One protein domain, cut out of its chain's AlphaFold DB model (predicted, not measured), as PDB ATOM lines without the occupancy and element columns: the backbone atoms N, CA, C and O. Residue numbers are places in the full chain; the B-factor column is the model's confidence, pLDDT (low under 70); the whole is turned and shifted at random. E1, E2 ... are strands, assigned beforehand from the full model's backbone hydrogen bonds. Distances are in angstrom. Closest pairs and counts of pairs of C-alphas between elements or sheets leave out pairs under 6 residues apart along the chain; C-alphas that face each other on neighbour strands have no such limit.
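Overview. This is residues 400 to 486 of the 649 residues of the protein "CcmF_C domain-containing protein" of bacterium (UniProt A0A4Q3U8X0). A twisted wall of four antiparallel strands, E2 to E5, continues past E5 with the hairpin E8 and E9, whose strand E9 comes round near E1, like a loosely open C. From this body the hairpin E6 and E7 reaches out as an arm along the longest axis, for E5 runs on into E6 and E7 runs on into E8. The 87 printed residues hold ten named strands, E1 to E10 in chain order, and no named helix, an all strand domain. The sheet order is E2, E3, E4, E5, with two more antiparallel sheets, E6 with E7 and E8 with E9. The whole is elongated, 47 by 28 by 23 A, and only just compact, close to loose, with a radius of gyration of the C-alphas of 14.0 A.

Along the chain. E1, residues 400 to 403, begins at C-alpha 400 (61.207, -25.518, -51.073). E2 is residues 409 to 411, and E3, residues 414 to 421, spans 20.5 A. E4 is residues 433 to 438, 16.5 A, and E5 residues 444 to 447. E6, residues 450 to 456, spans 18.8 A and ends at C-alpha 456 (46.093, -2.158, -43.766). E7 is residues 459 to 465, 19.8 A; E8 is residues 467 to 470; E9 is residues 474 to 480, 19.5 A. E10, residues 484 to 486, ends at C-alpha 486 (53.747, -11.848, -61.519).

Arrangement. E2, E3, E4 and E5 form a meander, each strand the antiparallel neighbour of the one before. It is only just strongly twisted, its C-alphas up to 4.1 A off the best plane. N 411 and O 414 of the hairpin E2 and E3 are 2.9 A apart, within hydrogen-bond range, as are N 417 and O 436 of E3 and E4, 2.9 A, and N 447 and O 435 of E4 and E5, 2.8 A. The closest C-alphas of E1 and E2 are those of Ile 403 and Glu 409, 5.8 A apart. E1 and E9 are near each other, with 6 pairs of C-alphas within 10 A. E5 runs on into E6 at 8 degrees, and so does E7 into E8. In the hairpin E6 and E7, N 463 and O 452 are 2.8 A apart; in the hairpin E8 and E9, N 469 and O 476 are 2.9 A apart. The closest C-alphas of E5 and E8 are those of Ala 447 and Ser 467, 5.5 A apart. E10 is apart from the other named strands.

Size, cuts and confidence. The C-alphas farthest apart are those of Arg 441 and Glu 458, 47.3 A. The printed part has no cut. The link from E3 to E4, 11 residues, is long; the others are tight. Residues 470 to 475, of which 470 belongs to E8 and 474 to 475 to E9, stand free. Mean pLDDT of the printed part is 85.4; residues 423 to 424, 456 and 458 to 460 are under 70.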
ATOM      1  N   ILE A 400      62.068 -26.514 -50.432       86.94
ATOM      2  CA  ILE A 400      61.207 -25.518 -51.073       86.94
ATOM      3  C   ILE A 400      60.645 -26.158 -52.334       86.94
ATOM      4  O   ILE A 400      61.417 -26.708 -53.114       86.94
ATOM      5  N   LEU A 401      59.335 -26.052 -52.511       85.69
ATOM      6  CA  LEU A 401      58.578 -26.527 -53.662       85.69
ATOM      7  C   LEU A 401      57.965 -25.320 -54.382       85.69
ATOM      8  O   LEU A 401      57.606 -24.332 -53.736       85.69
ATOM      9  N   MET A 402      57.862 -25.391 -55.704       84.94
ATOM     10  CA  MET A 402      57.249 -24.360 -56.547       84.94
ATOM     11  C   MET A 402      56.088 -24.984 -57.312       84.94
ATOM     12  O   MET A 402      56.230 -25.361 -58.466       84.94
ATOM     13  N   ILE A 403      54.949 -25.138 -56.646       86.06
ATOM     14  CA  ILE A 403      53.843 -25.935 -57.176       86.06
ATOM     15  C   ILE A 403      52.986 -25.083 -58.107       86.06
ATOM     16  O   ILE A 403      52.639 -23.941 -57.791       86.06
ATOM     17  N   ARG A 404      52.623 -25.664 -59.247       84.38
ATOM     18  CA  ARG A 404      51.675 -25.114 -60.217       84.38
ATOM     19  C   ARG A 404      50.498 -26.067 -60.366       84.38
ATOM     20  O   ARG A 404      50.617 -27.261 -60.098       84.38
ATOM     21  N   ASP A 405      49.364 -25.535 -60.804       84.88
ATOM     22  CA  ASP A 405      48.232 -26.385 -61.166       84.88
ATOM     23  C   ASP A 405      48.635 -27.351 -62.294       84.88
ATOM     24  O   ASP A 405      49.383 -26.982 -63.205       84.88
ATOM     25  N   GLY A 406      48.203 -28.606 -62.190       83.88
ATOM     26  CA  GLY A 406      48.569 -29.688 -63.107       83.88
ATOM     27  C   GLY A 406      50.032 -30.160 -63.064       83.88
ATOM     28  O   GLY A 406      50.349 -31.140 -63.731       83.88
ATOM     29  N   HIS A 407      50.915 -29.524 -62.285       85.12
ATOM     30  CA  HIS A 407      52.347 -29.854 -62.231       85.12
ATOM     31  C   HIS A 407      52.759 -30.188 -60.787       85.12
ATOM     32  O   HIS A 407      53.095 -29.284 -60.010       85.12
ATOM     33  N   PRO A 408      52.691 -31.472 -60.387       89.75
ATOM     34  CA  PRO A 408      53.094 -31.894 -59.054       89.75
ATOM     35  C   PRO A 408      54.610 -31.784 -58.877       89.75
ATOM     36  O   PRO A 408      55.383 -32.181 -59.742       89.75
ATOM     37  N   GLU A 409      55.034 -31.306 -57.713       91.12
ATOM     38  CA  GLU A 409      56.447 -31.154 -57.359       91.12
ATOM     39  C   GLU A 409      56.824 -32.122 -56.240       91.12
ATOM     40  O   GLU A 409      56.008 -32.417 -55.362       91.12
ATOM     41  N   SER A 410      58.066 -32.612 -56.244       92.00
ATOM     42  CA  SER A 410      58.523 -33.600 -55.260       92.00
ATOM     43  C   SER A 410      59.791 -33.172 -54.526       92.00
ATOM     44  O   SER A 410      60.783 -32.782 -55.135       92.00
ATOM     45  N   ALA A 411      59.795 -33.294 -53.197       88.88
ATOM     46  CA  ALA A 411      60.986 -33.111 -52.372       88.88
ATOM     47  C   ALA A 411      60.890 -33.895 -51.061       88.88
ATOM     48  O   ALA A 411      59.807 -34.121 -50.534       88.88
ATOM     49  N   LEU A 412      62.041 -34.292 -50.505       87.38
ATOM     50  CA  LEU A 412      62.127 -35.103 -49.275       87.38
ATOM     51  C   LEU A 412      61.332 -36.427 -49.343       87.38
ATOM     52  O   LEU A 412      60.971 -36.975 -48.307       87.38
ATOM     53  N   GLY A 413      61.065 -36.935 -50.551       88.44
ATOM     54  CA  GLY A 413      60.224 -38.113 -50.774       88.44
ATOM     55  C   GLY A 413      58.714 -37.850 -50.706       88.44
ATOM     56  O   GLY A 413      57.946 -38.798 -50.802       88.44
ATOM     57  N   TYR A 414      58.290 -36.591 -50.559       92.81
ATOM     58  CA  TYR A 414      56.893 -36.181 -50.673       92.81
ATOM     59  C   TYR A 414      56.622 -35.608 -52.057       92.81
ATOM     60  O   TYR A 414      57.400 -34.782 -52.533       92.81
ATOM     61  N   THR A 415      55.494 -35.982 -52.647       95.62
ATOM     62  CA  THR A 415      54.943 -35.388 -53.867       95.62
ATOM     63  C   THR A 415      53.733 -34.544 -53.499       95.62
ATOM     64  O   THR A 415      52.821 -35.031 -52.833       95.62
ATOM     65  N   VAL A 416      53.737 -33.277 -53.907       95.00
ATOM     66  CA  VAL A 416      52.692 -32.301 -53.596       95.00
ATOM     67  C   VAL A 416      52.075 -31.800 -54.896       95.00
ATOM     68  O   VAL A 416      52.773 -31.251 -55.748       95.00
ATOM     69  N   ALA A 417      50.764 -31.968 -55.028       93.88
ATOM     70  CA  ALA A 417      49.975 -31.519 -56.167       93.88
ATOM     71  C   ALA A 417      48.963 -30.464 -55.715       93.88
ATOM     72  O   ALA A 417      48.325 -30.619 -54.674       93.88
ATOM     73  N   TYR A 418      48.804 -29.392 -56.486       92.19
ATOM     74  CA  TYR A 418      47.714 -28.450 -56.252       92.19
ATOM     75  C   TYR A 418      46.374 -29.119 -56.572       92.19
ATOM     76  O   TYR A 418      46.242 -29.777 -57.601       92.19
ATOM     77  N   ARG A 419      45.398 -28.958 -55.677       91.06
ATOM     78  CA  ARG A 419      44.055 -29.535 -55.814       91.06
ATOM     79  C   ARG A 419      43.000 -28.473 -56.095       91.06
ATOM     80  O   ARG A 419      42.057 -28.721 -56.838       91.06
ATOM     81  N   GLY A 420      43.120 -27.309 -55.464       87.62
ATOM     82  CA  GLY A 420      42.112 -26.263 -55.562       87.62
ATOM     83  C   GLY A 420      42.149 -25.297 -54.387       87.62
ATOM     84  O   GLY A 420      43.115 -25.227 -53.630       87.62
ATOM     85  N   MET A 421      41.069 -24.545 -54.222       83.31
ATOM     86  CA  MET A 421      40.876 -23.619 -53.107       83.31
ATOM     87  C   MET A 421      39.469 -23.803 -52.544       83.31
ATOM     88  O   MET A 421      38.544 -24.124 -53.290       83.31
ATOM     89  N   SER A 422      39.302 -23.591 -51.239       79.50
ATOM     90  CA  SER A 422      37.973 -23.556 -50.631       79.50
ATOM     91  C   SER A 422      37.153 -22.402 -51.214       79.50
ATOM     92  O   SER A 422      37.698 -21.359 -51.586       79.50
ATOM     93  N   THR A 423      35.836 -22.578 -51.281       69.94
ATOM     94  CA  THR A 423      34.901 -21.529 -51.697       69.94
ATOM     95  C   THR A 423      34.978 -20.330 -50.746       69.94
ATOM     96  O   THR A 423      35.143 -20.510 -49.542       69.94
ATOM     97  N   GLY A 424      34.905 -19.110 -51.287       66.81
ATOM     98  CA  GLY A 424      35.034 -17.855 -50.532       66.81
ATOM     99  C   GLY A 424      35.840 -16.795 -51.290       66.81
ATOM    100  O   GLY A 424      36.563 -17.111 -52.236       66.81
ATOM    101  N   ASP A 425      35.714 -15.531 -50.893       75.44
ATOM    102  CA  ASP A 425      36.510 -14.415 -51.431       75.44
ATOM    103  C   ASP A 425      37.951 -14.445 -50.869       75.44
ATOM    104  O   ASP A 425      38.239 -15.109 -49.875       75.44
ATOM    105  N   PHE A 426      38.887 -13.724 -51.484       74.19
ATOM    106  CA  PHE A 426      40.248 -13.519 -50.988       74.19
ATOM    107  C   PHE A 426      40.301 -12.840 -49.612       74.19
ATOM    108  O   PHE A 426      41.326 -12.954 -48.945       74.19
ATOM    109  N   TYR A 427      39.239 -12.157 -49.177       79.00
ATOM    110  CA  TYR A 427      39.149 -11.525 -47.854       79.00
ATOM    111  C   TYR A 427      38.596 -12.450 -46.759       79.00
ATOM    112  O   TYR A 427      38.577 -12.072 -45.585       79.00
ATOM    113  N   ASP A 428      38.169 -13.665 -47.113       81.00
ATOM    114  CA  ASP A 428      37.659 -14.632 -46.148       81.00
ATOM    115  C   ASP A 428      38.799 -15.240 -45.316       81.00
ATOM    116  O   ASP A 428      39.711 -15.879 -45.842       81.00
ATOM    117  N   ARG A 429      38.729 -15.075 -43.990       82.00
ATOM    118  CA  ARG A 429      39.717 -15.604 -43.036       82.00
ATOM    119  C   ARG A 429      39.737 -17.126 -42.966       82.00
ATOM    120  O   ARG A 429      40.708 -17.676 -42.454       82.00
ATOM    121  N   GLU A 430      38.697 -17.808 -43.429       82.88
ATOM    122  CA  GLU A 430      38.629 -19.270 -43.426       82.88
ATOM    123  C   GLU A 430      39.127 -19.895 -44.732       82.88
ATOM    124  O   GLU A 430      39.249 -21.123 -44.813       82.88
ATOM    125  N   ARG A 431      39.487 -19.062 -45.719       83.50
ATOM    126  CA  ARG A 431      39.978 -19.500 -47.022       83.50
ATOM    127  C   ARG A 431      41.229 -20.370 -46.895       83.50
ATOM    128  O   ARG A 431      42.238 -19.998 -46.282       83.50
ATOM    129  N   LYS A 432      41.171 -21.539 -47.531       88.19
ATOM    130  CA  LYS A 432      42.249 -22.529 -47.586       88.19
ATOM    131  C   LYS A 432      42.598 -22.843 -49.029       88.19
ATOM    132  O   LYS A 432      41.723 -22.942 -49.887       88.19
ATOM    133  N   VAL A 433      43.883 -23.041 -49.275       89.62
ATOM    134  CA  VAL A 433      44.381 -23.614 -50.524       89.62
ATOM    135  C   VAL A 433      44.628 -25.092 -50.265       89.62
ATOM    136  O   VAL A 433      45.236 -25.436 -49.255       89.62
ATOM    137  N   GLU A 434      44.115 -25.966 -51.121       92.75
ATOM    138  CA  GLU A 434      44.199 -27.412 -50.948       92.75
ATOM    139  C   GLU A 434      45.288 -28.011 -51.838       92.75
ATOM    140  O   GLU A 434      45.393 -27.698 -53.026       92.75
ATOM    141  N   PHE A 435      46.074 -28.913 -51.253       94.12
ATOM    142  CA  PHE A 435      47.113 -29.668 -51.941       94.12
ATOM    143  C   PHE A 435      47.007 -31.145 -51.577       94.12
ATOM    144  O   PHE A 435      46.955 -31.485 -50.392       94.12
ATOM    145  N   ASP A 436      47.019 -32.021 -52.574       95.81
ATOM    146  CA  ASP A 436      47.151 -33.457 -52.350       95.81
ATOM    147  C   ASP A 436      48.630 -33.787 -52.121       95.81
ATOM    148  O   ASP A 436      49.500 -33.423 -52.915       95.81
ATOM    149  N   VAL A 437      48.924 -34.464 -51.011       96.12
ATOM    150  CA  VAL A 437      50.283 -34.841 -50.618       96.12
ATOM    151  C   VAL A 437      50.382 -36.357 -50.540       96.12
ATOM    152  O   VAL A 437      49.601 -37.001 -49.840       96.12
ATOM    153  N   THR A 438      51.366 -36.920 -51.235       96.12
ATOM    154  CA  THR A 438      51.754 -38.332 -51.132       96.12
ATOM    155  C   THR A 438      53.139 -38.414 -50.506       96.12
ATOM    156  O   THR A 438      54.071 -37.797 -51.014       96.12
ATOM    157  N   GLY A 439      53.272 -39.123 -49.389       91.94
ATOM    158  CA  GLY A 439      54.526 -39.261 -48.657       91.94
ATOM    159  C   GLY A 439      55.352 -40.492 -49.046       91.94
ATOM    160  O   GLY A 439      54.886 -41.371 -49.779       91.94
ATOM    161  N   PRO A 440      56.594 -40.578 -48.539       86.56
ATOM    162  CA  PRO A 440      57.568 -41.595 -48.935       86.56
ATOM    163  C   PRO A 440      57.222 -43.017 -48.477       86.56
ATOM    164  O   PRO A 440      57.814 -43.974 -48.972       86.56
ATOM    165  N   ARG A 441      56.298 -43.181 -47.523       84.06
ATOM    166  CA  ARG A 441      55.805 -44.481 -47.038       84.06
ATOM    167  C   ARG A 441      54.433 -44.834 -47.630       84.06
ATOM    168  O   ARG A 441      53.797 -45.773 -47.159       84.06
ATOM    169  N   GLY A 442      53.990 -44.112 -48.662       86.00
ATOM    170  CA  GLY A 442      52.703 -44.319 -49.329       86.00
ATOM    171  C   GLY A 442      51.512 -43.670 -48.618       86.00
ATOM    172  O   GLY A 442      50.373 -43.851 -49.046       86.00
ATOM    173  N   GLU A 443      51.750 -42.903 -47.553       90.00
ATOM    174  CA  GLU A 443      50.735 -42.098 -46.884       90.00
ATOM    175  C   GLU A 443      50.180 -41.023 -47.829       90.00
ATOM    176  O   GLU A 443      50.924 -40.395 -48.579       90.00
ATOM    177  N   LYS A 444      48.864 -40.796 -47.794       94.56
ATOM    178  CA  LYS A 444      48.193 -39.764 -48.595       94.56
ATOM    179  C   LYS A 444      47.327 -38.896 -47.699       94.56
ATOM    180  O   LYS A 444      46.557 -39.422 -46.898       94.56
ATOM    181  N   PHE A 445      47.437 -37.582 -47.845       95.44
ATOM    182  CA  PHE A 445      46.638 -36.618 -47.091       95.44
ATOM    183  C   PHE A 445      46.438 -35.323 -47.886       95.44
ATOM    184  O   PHE A 445      47.168 -35.042 -48.833       95.44
ATOM    185  N   VAL A 446      45.443 -34.526 -47.489       95.25
ATOM    186  CA  VAL A 446      45.150 -33.225 -48.108       95.25
ATOM    187  C   VAL A 446      45.636 -32.116 -47.187       95.25
ATOM    188  O   VAL A 446      45.060 -31.885 -46.119       95.25
ATOM    189  N   ALA A 447      46.684 -31.412 -47.601       94.31
ATOM    190  CA  ALA A 447      47.199 -30.258 -46.887       94.31
ATOM    191  C   ALA A 447      46.354 -29.017 -47.200       94.31
ATOM    192  O   ALA A 447      46.040 -28.743 -48.356       94.31
ATOM    193  N   ARG A 448      45.999 -28.253 -46.160       93.69
ATOM    194  CA  ARG A 448      45.113 -27.083 -46.262       93.69
ATOM    195  C   ARG A 448      45.715 -25.832 -45.614       93.69
ATOM    196  O   ARG A 448      45.208 -25.385 -44.580       93.69
ATOM    197  N   PRO A 449      46.837 -25.295 -46.130       91.56
ATOM    198  CA  PRO A 449      47.344 -24.004 -45.677       91.56
ATOM    199  C   PRO A 449      46.289 -22.913 -45.875       91.56
ATOM    200  O   PRO A 449      45.556 -22.901 -46.864       91.56
ATOM    201  N   GLY A 450      46.219 -21.991 -44.922       87.50
ATOM    202  CA  GLY A 450      45.310 -20.856 -45.022       87.50
ATOM    203  C   GLY A 450      45.941 -19.673 -45.733       87.50
ATOM    204  O   GLY A 450      47.148 -19.438 -45.602       87.50
ATOM    205  N   HIS A 451      45.112 -18.929 -46.461       86.94
ATOM    206  CA  HIS A 451      45.498 -17.708 -47.159       86.94
ATOM    207  C   HIS A 451      44.319 -16.754 -47.247       86.94
ATOM    208  O   HIS A 451      43.316 -17.088 -47.866       86.94
ATOM    209  N   TYR A 452      44.462 -15.566 -46.663       83.31
ATOM    210  CA  TYR A 452      43.507 -14.475 -46.844       83.31
ATOM    211  C   TYR A 452      44.230 -13.136 -46.954       83.31
ATOM    212  O   TYR A 452      45.369 -12.982 -46.505       83.31
ATOM    213  N   ARG A 453      43.555 -12.154 -47.537       82.25
ATOM    214  CA  ARG A 453      44.018 -10.778 -47.678       82.25
ATOM    215  C   ARG A 453      43.295  -9.875 -46.702       82.25
ATOM    216  O   ARG A 453      42.113 -10.053 -46.426       82.25
ATOM    217  N   TYR A 454      44.003  -8.885 -46.183       77.25
ATOM    218  CA  TYR A 454      43.403  -7.817 -45.396       77.25
ATOM    219  C   TYR A 454      43.982  -6.473 -45.806       77.25
ATOM    220  O   TYR A 454      45.128  -6.369 -46.244       77.25
ATOM    221  N   GLN A 455      43.164  -5.441 -45.651       77.81
ATOM    222  CA  GLN A 455      43.558  -4.073 -45.924       77.81
ATOM    223  C   GLN A 455      44.175  -3.453 -44.666       77.81
ATOM    224  O   GLN A 455      43.619  -3.544 -43.573       77.81
ATOM    225  N   SER A 456      45.348  -2.844 -44.821       69.75
ATOM    226  CA  SER A 456      46.093  -2.158 -43.766       69.75
ATOM    227  C   SER A 456      46.449  -0.757 -44.258       69.75
ATOM    228  O   SER A 456      47.546  -0.539 -44.771       69.75
ATOM    229  N   GLY A 457      45.524   0.192 -44.104       75.19
ATOM    230  CA  GLY A 457      45.636   1.506 -44.744       75.19
ATOM    231  C   GLY A 457      45.360   1.396 -46.246       75.19
ATOM    232  O   GLY A 457      44.358   0.805 -46.641       75.19
ATOM    233  N   GLU A 458      46.253   1.927 -47.080       66.12
ATOM    234  CA  GLU A 458      46.150   1.832 -48.547       66.12
ATOM    235  C   GLU A 458      46.760   0.536 -49.118       66.12
ATOM    236  O   GLU A 458      46.585   0.231 -50.294       66.12
ATOM    237  N   GLU A 459      47.448  -0.262 -48.293       59.66
ATOM    238  CA  GLU A 459      48.089  -1.511 -48.715       59.66
ATOM    239  C   GLU A 459      47.204  -2.740 -48.465       59.66
ATOM    240  O   GLU A 459      46.675  -2.942 -47.367       59.66
ATOM    241  N   ILE A 460      47.122  -3.623 -49.464       69.69
ATOM    242  CA  ILE A 460      46.588  -4.982 -49.316       69.69
ATOM    243  C   ILE A 460      47.734  -5.905 -48.897       69.69
ATOM    244  O   ILE A 460      48.754  -5.981 -49.582       69.69
ATOM    245  N   LYS A 461      47.564  -6.622 -47.785       74.38
ATOM    246  CA  LYS A 461      48.553  -7.570 -47.254       74.38
ATOM    247  C   LYS A 461      48.002  -8.987 -47.251       74.38
ATOM    248  O   LYS A 461      46.847  -9.211 -46.893       74.38
ATOM    249  N   ASP A 462      48.848  -9.953 -47.600       78.50
ATOM    250  CA  ASP A 462      48.528 -11.376 -47.519       78.50
ATOM    251  C   ASP A 462      48.901 -11.947 -46.144       78.50
ATOM    252  O   ASP A 462      49.995 -11.737 -45.614       78.50
ATOM    253  N   GLN A 463      47.991 -12.732 -45.579       80.12
ATOM    254  CA  GLN A 463      48.209 -13.518 -44.377       80.12
ATOM    255  C   GLN A 463      48.161 -15.005 -44.729       80.12
ATOM    256  O   GLN A 463      47.192 -15.484 -45.309       80.12
ATOM    257  N   VAL A 464      49.199 -15.742 -44.325       82.56
ATOM    258  CA  VAL A 464      49.344 -17.183 -44.574       82.56
ATOM    259  C   VAL A 464      49.691 -17.947 -43.293       82.56
ATOM    260  O   VAL A 464      50.408 -17.437 -42.422       82.56
ATOM    261  N   TRP A 465      49.212 -19.186 -43.165       83.00
ATOM    262  CA  TRP A 465      49.652 -20.124 -42.122       83.00
ATOM    263  C   TRP A 465      49.753 -21.555 -42.658       83.00
ATOM    264  O   TRP A 465      49.038 -21.923 -43.591       83.00
ATOM    265  N   PRO A 466      50.654 -22.375 -42.086       90.00
ATOM    266  CA  PRO A 466      50.914 -23.707 -42.607       90.00
ATOM    267  C   PRO A 466      49.784 -24.693 -42.315       90.00
ATOM    268  O   PRO A 466      49.117 -24.600 -41.281       90.00
ATOM    269  N   SER A 467      49.668 -25.701 -43.178       92.81
ATOM    270  CA  SER A 467      49.016 -26.968 -42.837       92.81
ATOM    271  C   SER A 467      49.972 -27.835 -42.023       92.81
ATOM    272  O   SER A 467      51.177 -27.817 -42.279       92.81
ATOM    273  N   ILE A 468      49.447 -28.595 -41.061       93.50
ATOM    274  CA  ILE A 468      50.231 -29.503 -40.217       93.50
ATOM    275  C   ILE A 468      49.564 -30.872 -40.246       93.50
ATOM    276  O   ILE A 468      48.467 -31.014 -39.711       93.50
ATOM    277  N   GLU A 469      50.250 -31.854 -40.817       94.31
ATOM    278  CA  GLU A 469      49.878 -33.263 -40.721       94.31
ATOM    279  C   GLU A 469      50.711 -33.924 -39.622       94.31
ATOM    280  O   GLU A 469      51.918 -33.678 -39.520       94.31
ATOM    281  N   ARG A 470      50.068 -34.720 -38.764       92.38
ATOM    282  CA  ARG A 470      50.710 -35.306 -37.580       92.38
ATOM    283  C   ARG A 470      50.812 -36.812 -37.727       92.38
ATOM    284  O   ARG A 470      49.793 -37.489 -37.817       92.38
ATOM    285  N   PHE A 471      52.025 -37.341 -37.638       89.19
ATOM    286  CA  PHE A 471      52.271 -38.778 -37.563       89.19
ATOM    287  C   PHE A 471      52.823 -39.154 -36.187       89.19
ATOM    288  O   PHE A 471      53.213 -38.312 -35.380       89.19
ATOM    289  N   SER A 472      52.896 -40.456 -35.911       84.94
ATOM    290  CA  SER A 472      53.414 -40.961 -34.635       84.94
ATOM    291  C   SER A 472      54.889 -40.613 -34.399       84.94
ATOM    292  O   SER A 472      55.295 -40.393 -33.259       84.94
ATOM    293  N   THR A 473      55.700 -40.552 -35.461       83.94
ATOM    294  CA  THR A 473      57.156 -40.333 -35.363       83.94
ATOM    295  C   THR A 473      57.616 -38.951 -35.813       83.94
ATOM    296  O   THR A 473      58.739 -38.558 -35.499       83.94
ATOM    297  N   HIS A 474      56.793 -38.211 -36.552       87.75
ATOM    298  CA  HIS A 474      57.155 -36.924 -37.139       87.75
ATOM    299  C   HIS A 474      55.904 -36.131 -37.526       87.75
ATOM    300  O   HIS A 474      54.840 -36.705 -37.715       87.75
ATOM    301  N   ASP A 475      56.053 -34.824 -37.687       92.25
ATOM    302  CA  ASP A 475      55.026 -33.954 -38.252       92.25
ATOM    303  C   ASP A 475      55.506 -33.402 -39.594       92.25
ATOM    304  O   ASP A 475      56.689 -33.066 -39.756       92.25
ATOM    305  N   VAL A 476      54.574 -33.244 -40.530       92.31
ATOM    306  CA  VAL A 476      54.811 -32.625 -41.833       92.31
ATOM    307  C   VAL A 476      54.123 -31.270 -41.863       92.31
ATOM    308  O   VAL A 476      52.909 -31.169 -41.694       92.31
ATOM    309  N   TYR A 477      54.901 -30.209 -42.070       93.62
ATOM    310  CA  TYR A 477      54.368 -28.861 -42.227       93.62
ATOM    311  C   TYR A 477      54.491 -28.445 -43.680       93.62
ATOM    312  O   TYR A 477      55.577 -28.501 -44.253       93.62
ATOM    313  N   LEU A 478      53.395 -27.937 -44.227       92.38
ATOM    314  CA  LEU A 478      53.368 -27.327 -45.544       92.38
ATOM    315  C   LEU A 478      53.050 -25.841 -45.375       92.38
ATOM    316  O   LEU A 478      51.903 -25.458 -45.137       92.38
ATOM    317  N   ALA A 479      54.095 -25.014 -45.403       89.69
ATOM    318  CA  ALA A 479      53.998 -23.570 -45.227       89.69
ATOM    319  C   ALA A 479      54.002 -22.877 -46.587       89.69
ATOM    320  O   ALA A 479      54.973 -22.972 -47.328       89.69
ATOM    321  N   MET A 480      52.928 -22.168 -46.906       85.12
ATOM    322  CA  MET A 480      52.778 -21.476 -48.182       85.12
ATOM    323  C   MET A 480      53.245 -20.020 -48.060       85.12
ATOM    324  O   MET A 480      52.977 -19.374 -47.047       85.12
ATOM    325  N   ALA A 481      53.943 -19.506 -49.071       81.56
ATOM    326  CA  ALA A 481      54.140 -18.071 -49.266       81.56
ATOM    327  C   ALA A 481      52.932 -17.475 -50.017       81.56
ATOM    328  O   ALA A 481      52.189 -18.229 -50.645       81.56
ATOM    329  N   PRO A 482      52.713 -16.148 -49.994       79.31
ATOM    330  CA  PRO A 482      51.715 -15.532 -50.864       79.31
ATOM    331  C   PRO A 482      51.903 -15.998 -52.320       79.31
ATOM    332  O   PRO A 482      53.049 -16.106 -52.768       79.31
ATOM    333  N   PRO A 483      50.817 -16.330 -53.040       75.81
ATOM    334  CA  PRO A 483      50.916 -16.868 -54.389       75.81
ATOM    335  C   PRO A 483      51.602 -15.862 -55.312       75.81
ATOM    336  O   PRO A 483      51.223 -14.691 -55.371       75.81
ATOM    337  N   THR A 484      52.604 -16.328 -56.052       73.25
ATOM    338  CA  THR A 484      53.312 -15.491 -57.016       73.25
ATOM    339  C   THR A 484      52.489 -15.432 -58.293       73.25
ATOM    340  O   THR A 484      52.380 -16.422 -59.022       73.25
ATOM    341  N   VAL A 485      51.903 -14.263 -58.545       74.31
ATOM    342  CA  VAL A 485      51.091 -14.001 -59.740       74.31
ATOM    343  C   VAL A 485      51.929 -13.366 -60.844       74.31
ATOM    344  O   VAL A 485      51.707 -13.676 -62.001       74.31
ATOM    345  N   PHE A 486      52.924 -12.539 -60.523       72.69
ATOM    346  CA  PHE A 486      53.747 -11.848 -61.519       72.69
ATOM    347  C   PHE A 486      55.061 -12.581 -61.801       72.69
ATOM    348  O   PHE A 486      55.702 -13.108 -60.891       72.69
TER     349      PHE A 486